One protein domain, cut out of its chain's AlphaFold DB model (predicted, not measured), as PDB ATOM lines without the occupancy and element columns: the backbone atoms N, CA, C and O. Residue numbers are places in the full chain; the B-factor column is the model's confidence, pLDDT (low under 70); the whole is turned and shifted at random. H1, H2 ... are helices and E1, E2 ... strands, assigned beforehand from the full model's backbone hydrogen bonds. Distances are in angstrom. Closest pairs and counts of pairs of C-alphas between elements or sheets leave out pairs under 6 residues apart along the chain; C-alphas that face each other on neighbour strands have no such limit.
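What this domain is: This is residues 511 to 573 of the 575 residues of the protein "HMA domain-containing protein" of Sandaracinaceae bacterium (UniProt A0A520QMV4). A three-stranded antiparallel sheet, order E1 - E2 - E3, has H2 packed over one face in two layers, and H3 folds back from H2. The sheet is a meander, each strand the neighbour of the one before. The printed 63 residues hold three named helices, then three named strands: mixed class, compact, radius of gyration of the C-alphas 10.8 A, spans 28 by 28 by 20 A.

Where its parts are: E1 is residues 554 to 556, E2 560 to 565 (16.8 A), E3 568 to 572, ending at C-alpha (78.366, 118.611, 104.619). H2 is 518 to 528 (15.2 A), H3 534 to 540, H1 511 to 514, beginning at (82.349, 132.624, 95.963).

How they stand to each other: Within hydrogen-bond range are N 556 and O 560, 2.8 A, in hairpin E1 and E2, and N 563 and O 570, 3.0 A, in hairpin E2 and E3. H2 is on the sheet, height 8.5 A. H2 and H3, a helical hairpin, touch at Ala 528 and Ser 536, closest C-alphas 4.7 A. H1 is close to H2 but not clearly touching. In H2 and H3 every O i to N i+4 pair is within range; H1 is too short.

The domain as a whole: The printed part has no cut. The link H3 to E1 is long. Residues 557 to 558 are under pLDDT 70.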
ATOM      1  N   ALA A 511      82.597 131.497  95.062       84.88
ATOM      2  CA  ALA A 511      82.349 132.624  95.963       84.88
ATOM      3  C   ALA A 511      81.647 132.181  97.259       84.88
ATOM      4  O   ALA A 511      81.845 132.786  98.311       84.88
ATOM      5  N   ALA A 512      80.882 131.087  97.213       86.00
ATOM      6  CA  ALA A 512      80.335 130.454  98.409       86.00
ATOM      7  C   ALA A 512      81.423 129.949  99.379       86.00
ATOM      8  O   ALA A 512      81.176 129.916 100.581       86.00
ATOM      9  N   LEU A 513      82.616 129.579  98.889       86.38
ATOM     10  CA  LEU A 513      83.747 129.219  99.756       86.38
ATOM     11  C   LEU A 513      84.397 130.451 100.388       86.38
ATOM     12  O   LEU A 513      84.848 130.377 101.528       86.38
ATOM     13  N   ASP A 514      84.425 131.576  99.671       84.69
ATOM     14  CA  ASP A 514      84.985 132.837 100.172       84.69
ATOM     15  C   ASP A 514      84.135 133.450 101.293       84.69
ATOM     16  O   ASP A 514      84.652 134.194 102.125       84.69
ATOM     17  N   ALA A 515      82.837 133.128 101.322       88.44
ATOM     18  CA  ALA A 515      81.904 133.560 102.357       88.44
ATOM     19  C   ALA A 515      82.086 132.830 103.701       88.44
ATOM     20  O   ALA A 515      81.541 133.292 104.703       88.44
ATOM     21  N   LEU A 516      82.819 131.713 103.718       89.56
ATOM     22  CA  LEU A 516      83.103 130.949 104.929       89.56
ATOM     23  C   LEU A 516      84.261 131.580 105.709       89.56
ATOM     24  O   LEU A 516      85.254 132.031 105.124       89.56
ATOM     25  N   ASP A 517      84.175 131.564 107.033       89.94
ATOM     26  CA  ASP A 517      85.306 131.943 107.877       89.94
ATOM     27  C   ASP A 517      86.430 130.880 107.855       89.94
ATOM     28  O   ASP A 517      86.324 129.819 107.226       89.94
ATOM     29  N   ASP A 518      87.569 131.179 108.485       87.94
ATOM     30  CA  ASP A 518      88.725 130.274 108.495       87.94
ATOM     31  C   ASP A 518      88.442 128.961 109.251       87.94
ATOM     32  O   ASP A 518      88.985 127.907 108.901       87.94
ATOM     33  N   GLU A 519      87.575 128.993 110.271       87.62
ATOM     34  CA  GLU A 519      87.193 127.803 111.034       87.62
ATOM     35  C   GLU A 519      86.253 126.912 110.212       87.62
ATOM     36  O   GLU A 519      86.477 125.705 110.101       87.62
ATOM     37  N   GLU A 520      85.249 127.501 109.573       90.56
ATOM     38  CA  GLU A 520      84.315 126.855 108.662       90.56
ATOM     39  C   GLU A 520      85.042 126.226 107.474       90.56
ATOM     40  O   GLU A 520      84.757 125.077 107.125       90.56
ATOM     41  N   ARG A 521      86.036 126.915 106.893       90.56
ATOM     42  CA  ARG A 521      86.887 126.358 105.830       90.56
ATOM     43  C   ARG A 521      87.713 125.170 106.309       90.56
ATOM     44  O   ARG A 521      87.742 124.143 105.629       90.56
ATOM     45  N   ALA A 522      88.338 125.258 107.483       88.88
ATOM     46  CA  ALA A 522      89.100 124.145 108.053       88.88
ATOM     47  C   ALA A 522      88.199 122.935 108.370       88.88
ATOM     48  O   ALA A 522      88.572 121.782 108.120       88.88
ATOM     49  N   VAL A 523      86.984 123.177 108.874       91.38
ATOM     50  CA  VAL A 523      85.988 122.129 109.131       91.38
ATOM     51  C   VAL A 523      85.484 121.513 107.826       91.38
ATOM     52  O   VAL A 523      85.440 120.286 107.722       91.38
ATOM     53  N   LEU A 524      85.158 122.323 106.815       92.19
ATOM     54  CA  LEU A 524      84.739 121.861 105.492       92.19
ATOM     55  C   LEU A 524      85.820 120.993 104.842       92.19
ATOM     56  O   LEU A 524      85.517 119.892 104.380       92.19
ATOM     57  N   HIS A 525      87.079 121.439 104.880       91.62
ATOM     58  CA  HIS A 525      88.223 120.669 104.400       91.62
ATOM     59  C   HIS A 525      88.345 119.339 105.157       91.62
ATOM     60  O   HIS A 525      88.471 118.276 104.551       91.62
ATOM     61  N   GLY A 526      88.236 119.367 106.489       89.75
ATOM     62  CA  GLY A 526      88.278 118.171 107.328       89.75
ATOM     63  C   GLY A 526      87.159 117.163 107.035       89.75
ATOM     64  O   GLY A 526      87.421 115.957 107.007       89.75
ATOM     65  N   LEU A 527      85.932 117.634 106.799       90.88
ATOM     66  CA  LEU A 527      84.784 116.799 106.434       90.88
ATOM     67  C   LEU A 527      84.937 116.222 105.020       90.88
ATOM     68  O   LEU A 527      84.763 115.017 104.831       90.88
ATOM     69  N   ALA A 528      85.285 117.059 104.041       89.69
ATOM     70  CA  ALA A 528      85.407 116.660 102.644       89.69
ATOM     71  C   ALA A 528      86.569 115.676 102.423       89.69
ATOM     72  O   ALA A 528      86.382 114.666 101.748       89.69
ATOM     73  N   ALA A 529      87.726 115.896 103.066       85.69
ATOM     74  CA  ALA A 529      88.924 115.046 102.963       85.69
ATOM     75  C   ALA A 529      88.710 113.605 103.446       85.69
ATOM     76  O   ALA A 529      89.461 112.703 103.082       85.69
ATOM     77  N   ARG A 530      87.685 113.380 104.274       85.12
ATOM     78  CA  ARG A 530      87.338 112.066 104.830       85.12
ATOM     79  C   ARG A 530      86.245 111.347 104.031       85.12
ATOM     80  O   ARG A 530      85.854 110.249 104.408       85.12
ATOM     81  N   SER A 531      85.763 111.939 102.937       79.75
ATOM     82  CA  SER A 531      84.733 111.367 102.067       79.75
ATOM     83  C   SER A 531      85.291 111.090 100.672       79.75
ATOM     84  O   SER A 531      85.929 111.935 100.053       79.75
ATOM     85  N   THR A 532      85.002 109.904 100.139       73.19
ATOM     86  CA  THR A 532      85.382 109.514  98.765       73.19
ATOM     87  C   THR A 532      84.338 109.917  97.718       73.19
ATOM     88  O   THR A 532      84.471 109.585  96.540       73.19
ATOM     89  N   HIS A 533      83.286 110.630  98.131       76.50
ATOM     90  CA  HIS A 533      82.203 111.040  97.246       76.50
ATOM     91  C   HIS A 533      82.692 112.085  96.216       76.50
ATOM     92  O   HIS A 533      83.367 113.041  96.608       76.50
ATOM     93  N   PRO A 534      82.311 111.996  94.921       75.12
ATOM     94  CA  PRO A 534      82.778 112.922  93.880       75.12
ATOM     95  C   PRO A 534      82.558 114.406  94.204       75.12
ATOM     96  O   PRO A 534      83.400 115.239  93.887       75.12
ATOM     97  N   LYS A 535      81.446 114.743  94.875       85.38
ATOM     98  CA  LYS A 535      81.153 116.118  95.331       85.38
ATOM     99  C   LYS A 535      82.145 116.604  96.400       85.38
ATOM    100  O   LYS A 535      82.563 117.751  96.338       85.38
ATOM    101  N   SER A 536      82.561 115.739  97.327       86.25
ATOM    102  CA  SER A 536      83.557 116.068  98.357       86.25
ATOM    103  C   SER A 536      84.930 116.314  97.734       86.25
ATOM    104  O   SER A 536      85.587 117.294  98.067       86.25
ATOM    105  N   LEU A 537      85.320 115.485  96.758       83.31
ATOM    106  CA  LEU A 537      86.553 115.679  95.987       83.31
ATOM    107  C   LEU A 537      86.533 116.995  95.195       83.31
ATOM    108  O   LEU A 537      87.523 117.713  95.184       83.31
ATOM    109  N   ALA A 538      85.395 117.345  94.587       87.38
ATOM    110  CA  ALA A 538      85.241 118.607  93.864       87.38
ATOM    111  C   ALA A 538      85.361 119.844  94.770       87.38
ATOM    112  O   ALA A 538      85.832 120.882  94.312       87.38
ATOM    113  N   VAL A 539      84.920 119.740  96.030       88.94
ATOM    114  CA  VAL A 539      85.104 120.793  97.038       88.94
ATOM    115  C   VAL A 539      86.568 120.874  97.458       88.94
ATOM    116  O   VAL A 539      87.105 121.971  97.479       88.94
ATOM    117  N   LEU A 540      87.231 119.744  97.726       88.12
ATOM    118  CA  LEU A 540      88.659 119.722  98.076       88.12
ATOM    119  C   LEU A 540      89.543 120.318  96.983       88.12
ATOM    120  O   LEU A 540      90.429 121.102  97.291       88.12
ATOM    121  N   ASP A 541      89.281 119.989  95.715       86.06
ATOM    122  CA  ASP A 541      90.030 120.540  94.577       86.06
ATOM    123  C   ASP A 541      89.913 122.074  94.481       86.06
ATOM    124  O   ASP A 541      90.778 122.720  93.893       86.06
ATOM    125  N   ALA A 542      88.835 122.656  95.019       86.69
ATOM    126  CA  ALA A 542      88.558 124.091  94.984       86.69
ATOM    127  C   ALA A 542      88.882 124.821  96.302       86.69
ATOM    128  O   ALA A 542      88.832 126.049  96.330       86.69
ATOM    129  N   LEU A 543      89.179 124.094  97.383       88.25
ATOM    130  CA  LEU A 543      89.307 124.639  98.733       88.25
ATOM    131  C   LEU A 543      90.770 124.644  99.181       88.25
ATOM    132  O   LEU A 543      91.367 123.588  99.377       88.25
ATOM    133  N   ASP A 544      91.319 125.834  99.414       84.00
ATOM    134  CA  ASP A 544      92.652 126.010  99.998       84.00
ATOM    135  C   ASP A 544      92.530 126.278 101.506       84.00
ATOM    136  O   ASP A 544      92.231 127.393 101.934       84.00
ATOM    137  N   ALA A 545      92.667 125.225 102.319       86.38
ATOM    138  CA  ALA A 545      92.536 125.299 103.773       86.38
ATOM    139  C   ALA A 545      93.386 124.224 104.479       86.38
ATOM    140  O   ALA A 545      93.600 123.138 103.934       86.38
ATOM    141  N   PRO A 546      93.865 124.479 105.712       82.88
ATOM    142  CA  PRO A 546      94.665 123.513 106.452       82.88
ATOM    143  C   PRO A 546      93.848 122.275 106.842       82.88
ATOM    144  O   PRO A 546      92.721 122.360 107.337       82.88
ATOM    145  N   PHE A 547      94.450 121.097 106.674       84.19
ATOM    146  CA  PHE A 547      93.867 119.846 107.144       84.19
ATOM    147  C   PHE A 547      94.031 119.698 108.657       84.19
ATOM    148  O   PHE A 547      95.152 119.643 109.159       84.19
ATOM    149  N   ASP A 548      92.915 119.548 109.369       83.12
ATOM    150  CA  ASP A 548      92.916 119.194 110.786       83.12
ATOM    151  C   ASP A 548      92.804 117.661 110.968       83.12
ATOM    152  O   ASP A 548      91.733 117.074 110.737       83.12
ATOM    153  N   PRO A 549      93.885 116.973 111.385       80.56
ATOM    154  CA  PRO A 549      93.859 115.533 111.623       80.56
ATOM    155  C   PRO A 549      93.041 115.150 112.864       80.56
ATOM    156  O   PRO A 549      92.545 114.026 112.927       80.56
ATOM    157  N   SER A 550      92.858 116.065 113.822       82.44
ATOM    158  CA  SER A 550      92.151 115.805 115.085       82.44
ATOM    159  C   SER A 550      90.624 115.825 114.950       82.44
ATOM    160  O   SER A 550      89.911 115.351 115.834       82.44
ATOM    161  N   LEU A 551      90.114 116.329 113.821       84.12
ATOM    162  CA  LEU A 551      88.687 116.432 113.551       84.12
ATOM    163  C   LEU A 551      88.040 115.045 113.397       84.12
ATOM    164  O   LEU A 551      88.377 114.269 112.498       84.12
ATOM    165  N   VAL A 552      87.072 114.751 114.269       83.69
ATOM    166  CA  VAL A 552      86.273 113.521 114.229       83.69
ATOM    167  C   VAL A 552      85.028 113.773 113.387       83.69
ATOM    168  O   VAL A 552      84.168 114.571 113.758       83.69
ATOM    169  N   ALA A 553      84.928 113.091 112.250       85.44
ATOM    170  CA  ALA A 553      83.777 113.163 111.360       85.44
ATOM    171  C   ALA A 553      83.024 111.833 111.355       85.44
ATOM    172  O   ALA A 553      83.632 110.764 111.373       85.44
ATOM    173  N   LEU A 554      81.698 111.909 111.309       82.50
ATOM    174  CA  LEU A 554      80.816 110.763 111.139       82.50
ATOM    175  C   LEU A 554      80.119 110.881 109.790       82.50
ATOM    176  O   LEU A 554      79.534 111.920 109.478       82.50
ATOM    177  N   GLU A 555      80.159 109.807 109.014       80.00
ATOM    178  CA  GLU A 555      79.365 109.689 107.799       80.00
ATOM    179  C   GLU A 555      77.948 109.241 108.177       80.00
ATOM    180  O   GLU A 555      77.742 108.182 108.771       80.00
ATOM    181  N   ALA A 556      76.965 110.082 107.871       75.75
ATOM    182  CA  ALA A 556      75.552 109.778 108.002       75.75
ATOM    183  C   ALA A 556      75.042 109.253 106.646       75.75
ATOM    184  O   ALA A 556      75.028 110.012 105.668       75.75
ATOM    185  N   PRO A 557      74.613 107.978 106.556       67.50
ATOM    186  CA  PRO A 557      74.127 107.399 105.308       67.50
ATOM    187  C   PRO A 557      73.038 108.270 104.678       67.50
ATOM    188  O   PRO A 557      72.093 108.658 105.360       67.50
ATOM    189  N   SER A 558      73.186 108.586 103.389       64.88
ATOM    190  CA  SER A 558      72.258 109.419 102.603       64.88
ATOM    191  C   SER A 558      72.124 110.889 103.034       64.88
ATOM    192  O   SER A 558      71.399 111.634 102.382       64.88
ATOM    193  N   CYS A 559      72.848 111.329 104.070       75.12
ATOM    194  CA  CYS A 559      72.802 112.703 104.582       75.12
ATOM    195  C   CYS A 559      74.160 113.425 104.508       75.12
ATOM    196  O   CYS A 559      74.205 114.641 104.665       75.12
ATOM    197  N   GLY A 560      75.260 112.706 104.256       85.19
ATOM    198  CA  GLY A 560      76.602 113.274 104.091       85.19
ATOM    199  C   GLY A 560      77.476 113.145 105.342       85.19
ATOM    200  O   GLY A 560      77.378 112.171 106.081       85.19
ATOM    201  N   MET A 561      78.362 114.110 105.574       87.06
ATOM    202  CA  MET A 561      79.338 114.103 106.669       87.06
ATOM    203  C   MET A 561      78.926 115.083 107.768       87.06
ATOM    204  O   MET A 561      78.418 116.164 107.476       87.06
ATOM    205  N   GLN A 562      79.179 114.752 109.034       90.44
ATOM    206  CA  GLN A 562      78.943 115.671 110.151       90.44
ATOM    207  C   GLN A 562      80.050 115.625 111.206       90.44
ATOM    208  O   GLN A 562      80.684 114.592 111.415       90.44
ATOM    209  N   THR A 563      80.245 116.737 111.912       91.06
ATOM    210  CA  THR A 563      81.162 116.839 113.056       91.06
ATOM    211  C   THR A 563      80.610 117.794 114.121       91.06
ATOM    212  O   THR A 563      79.680 118.564 113.863       91.06
ATOM    213  N   GLN A 564      81.161 117.726 115.332       89.81
ATOM    214  CA  GLN A 564      80.929 118.699 116.397       89.81
ATOM    215  C   GLN A 564      82.252 119.361 116.771       89.81
ATOM    216  O   GLN A 564      83.214 118.675 117.107       89.81
ATOM    217  N   ARG A 565      82.283 120.694 116.736       85.00
ATOM    218  CA  ARG A 565      83.448 121.514 117.086       85.00
ATOM    219  C   ARG A 565      82.963 122.806 117.740       85.00
ATOM    220  O   ARG A 565      81.975 123.376 117.291       85.00
ATOM    221  N   GLY A 566      83.589 123.219 118.844       81.25
ATOM    222  CA  GLY A 566      83.264 124.489 119.513       81.25
ATOM    223  C   GLY A 566      81.811 124.629 120.001       81.25
ATOM    224  O   GLY A 566      81.310 125.738 120.094       81.25
ATOM    225  N   GLY A 567      81.101 123.526 120.268       85.31
ATOM    226  CA  GLY A 567      79.671 123.555 120.625       85.31
ATOM    227  C   GLY A 567      78.712 123.666 119.430       85.31
ATOM    228  O   GLY A 567      77.502 123.526 119.608       85.31
ATOM    229  N   HIS A 568      79.233 123.818 118.212       88.56
ATOM    230  CA  HIS A 568      78.468 123.838 116.969       88.56
ATOM    231  C   HIS A 568      78.489 122.469 116.277       88.56
ATOM    232  O   HIS A 568      79.431 121.682 116.410       88.56
ATOM    233  N   ARG A 569      77.418 122.163 115.535       89.75
ATOM    234  CA  ARG A 569      77.319 120.965 114.692       89.75
ATOM    235  C   ARG A 569      77.425 121.382 113.231       89.75
ATOM    236  O   ARG A 569      76.526 122.045 112.725       89.75
ATOM    237  N   PHE A 570      78.472 120.918 112.561       90.88
ATOM    238  CA  PHE A 570      78.705 121.167 111.140       90.88
ATOM    239  C   PHE A 570      78.261 119.964 110.314       90.88
ATOM    240  O   PHE A 570      78.435 118.814 110.737       90.88
ATOM    241  N   ARG A 571      77.677 120.226 109.142       91.06
ATOM    242  CA  ARG A 571      77.187 119.207 108.208       91.06
ATOM    243  C   ARG A 571      77.589 119.555 106.780       91.06
ATOM    244  O   ARG A 571      77.439 120.695 106.363       91.06
ATOM    245  N   LEU A 572      78.054 118.553 106.043       89.00
ATOM    246  CA  LEU A 572      78.366 118.611 104.619       89.00
ATOM    247  C   LEU A 572      77.542 117.540 103.903       89.00
ATOM    248  O   LEU A 572      77.876 116.358 103.964       89.00
ATOM    249  N   GLY A 573      76.469 117.942 103.230       85.81
ATOM    250  CA  GLY A 573      75.566 117.012 102.560       85.81
ATOM    251  C   GLY A 573      74.280 117.682 102.095       85.81
ATOM    252  O   GLY A 573      74.219 118.905 101.989       85.81
TER     253      GLY A 573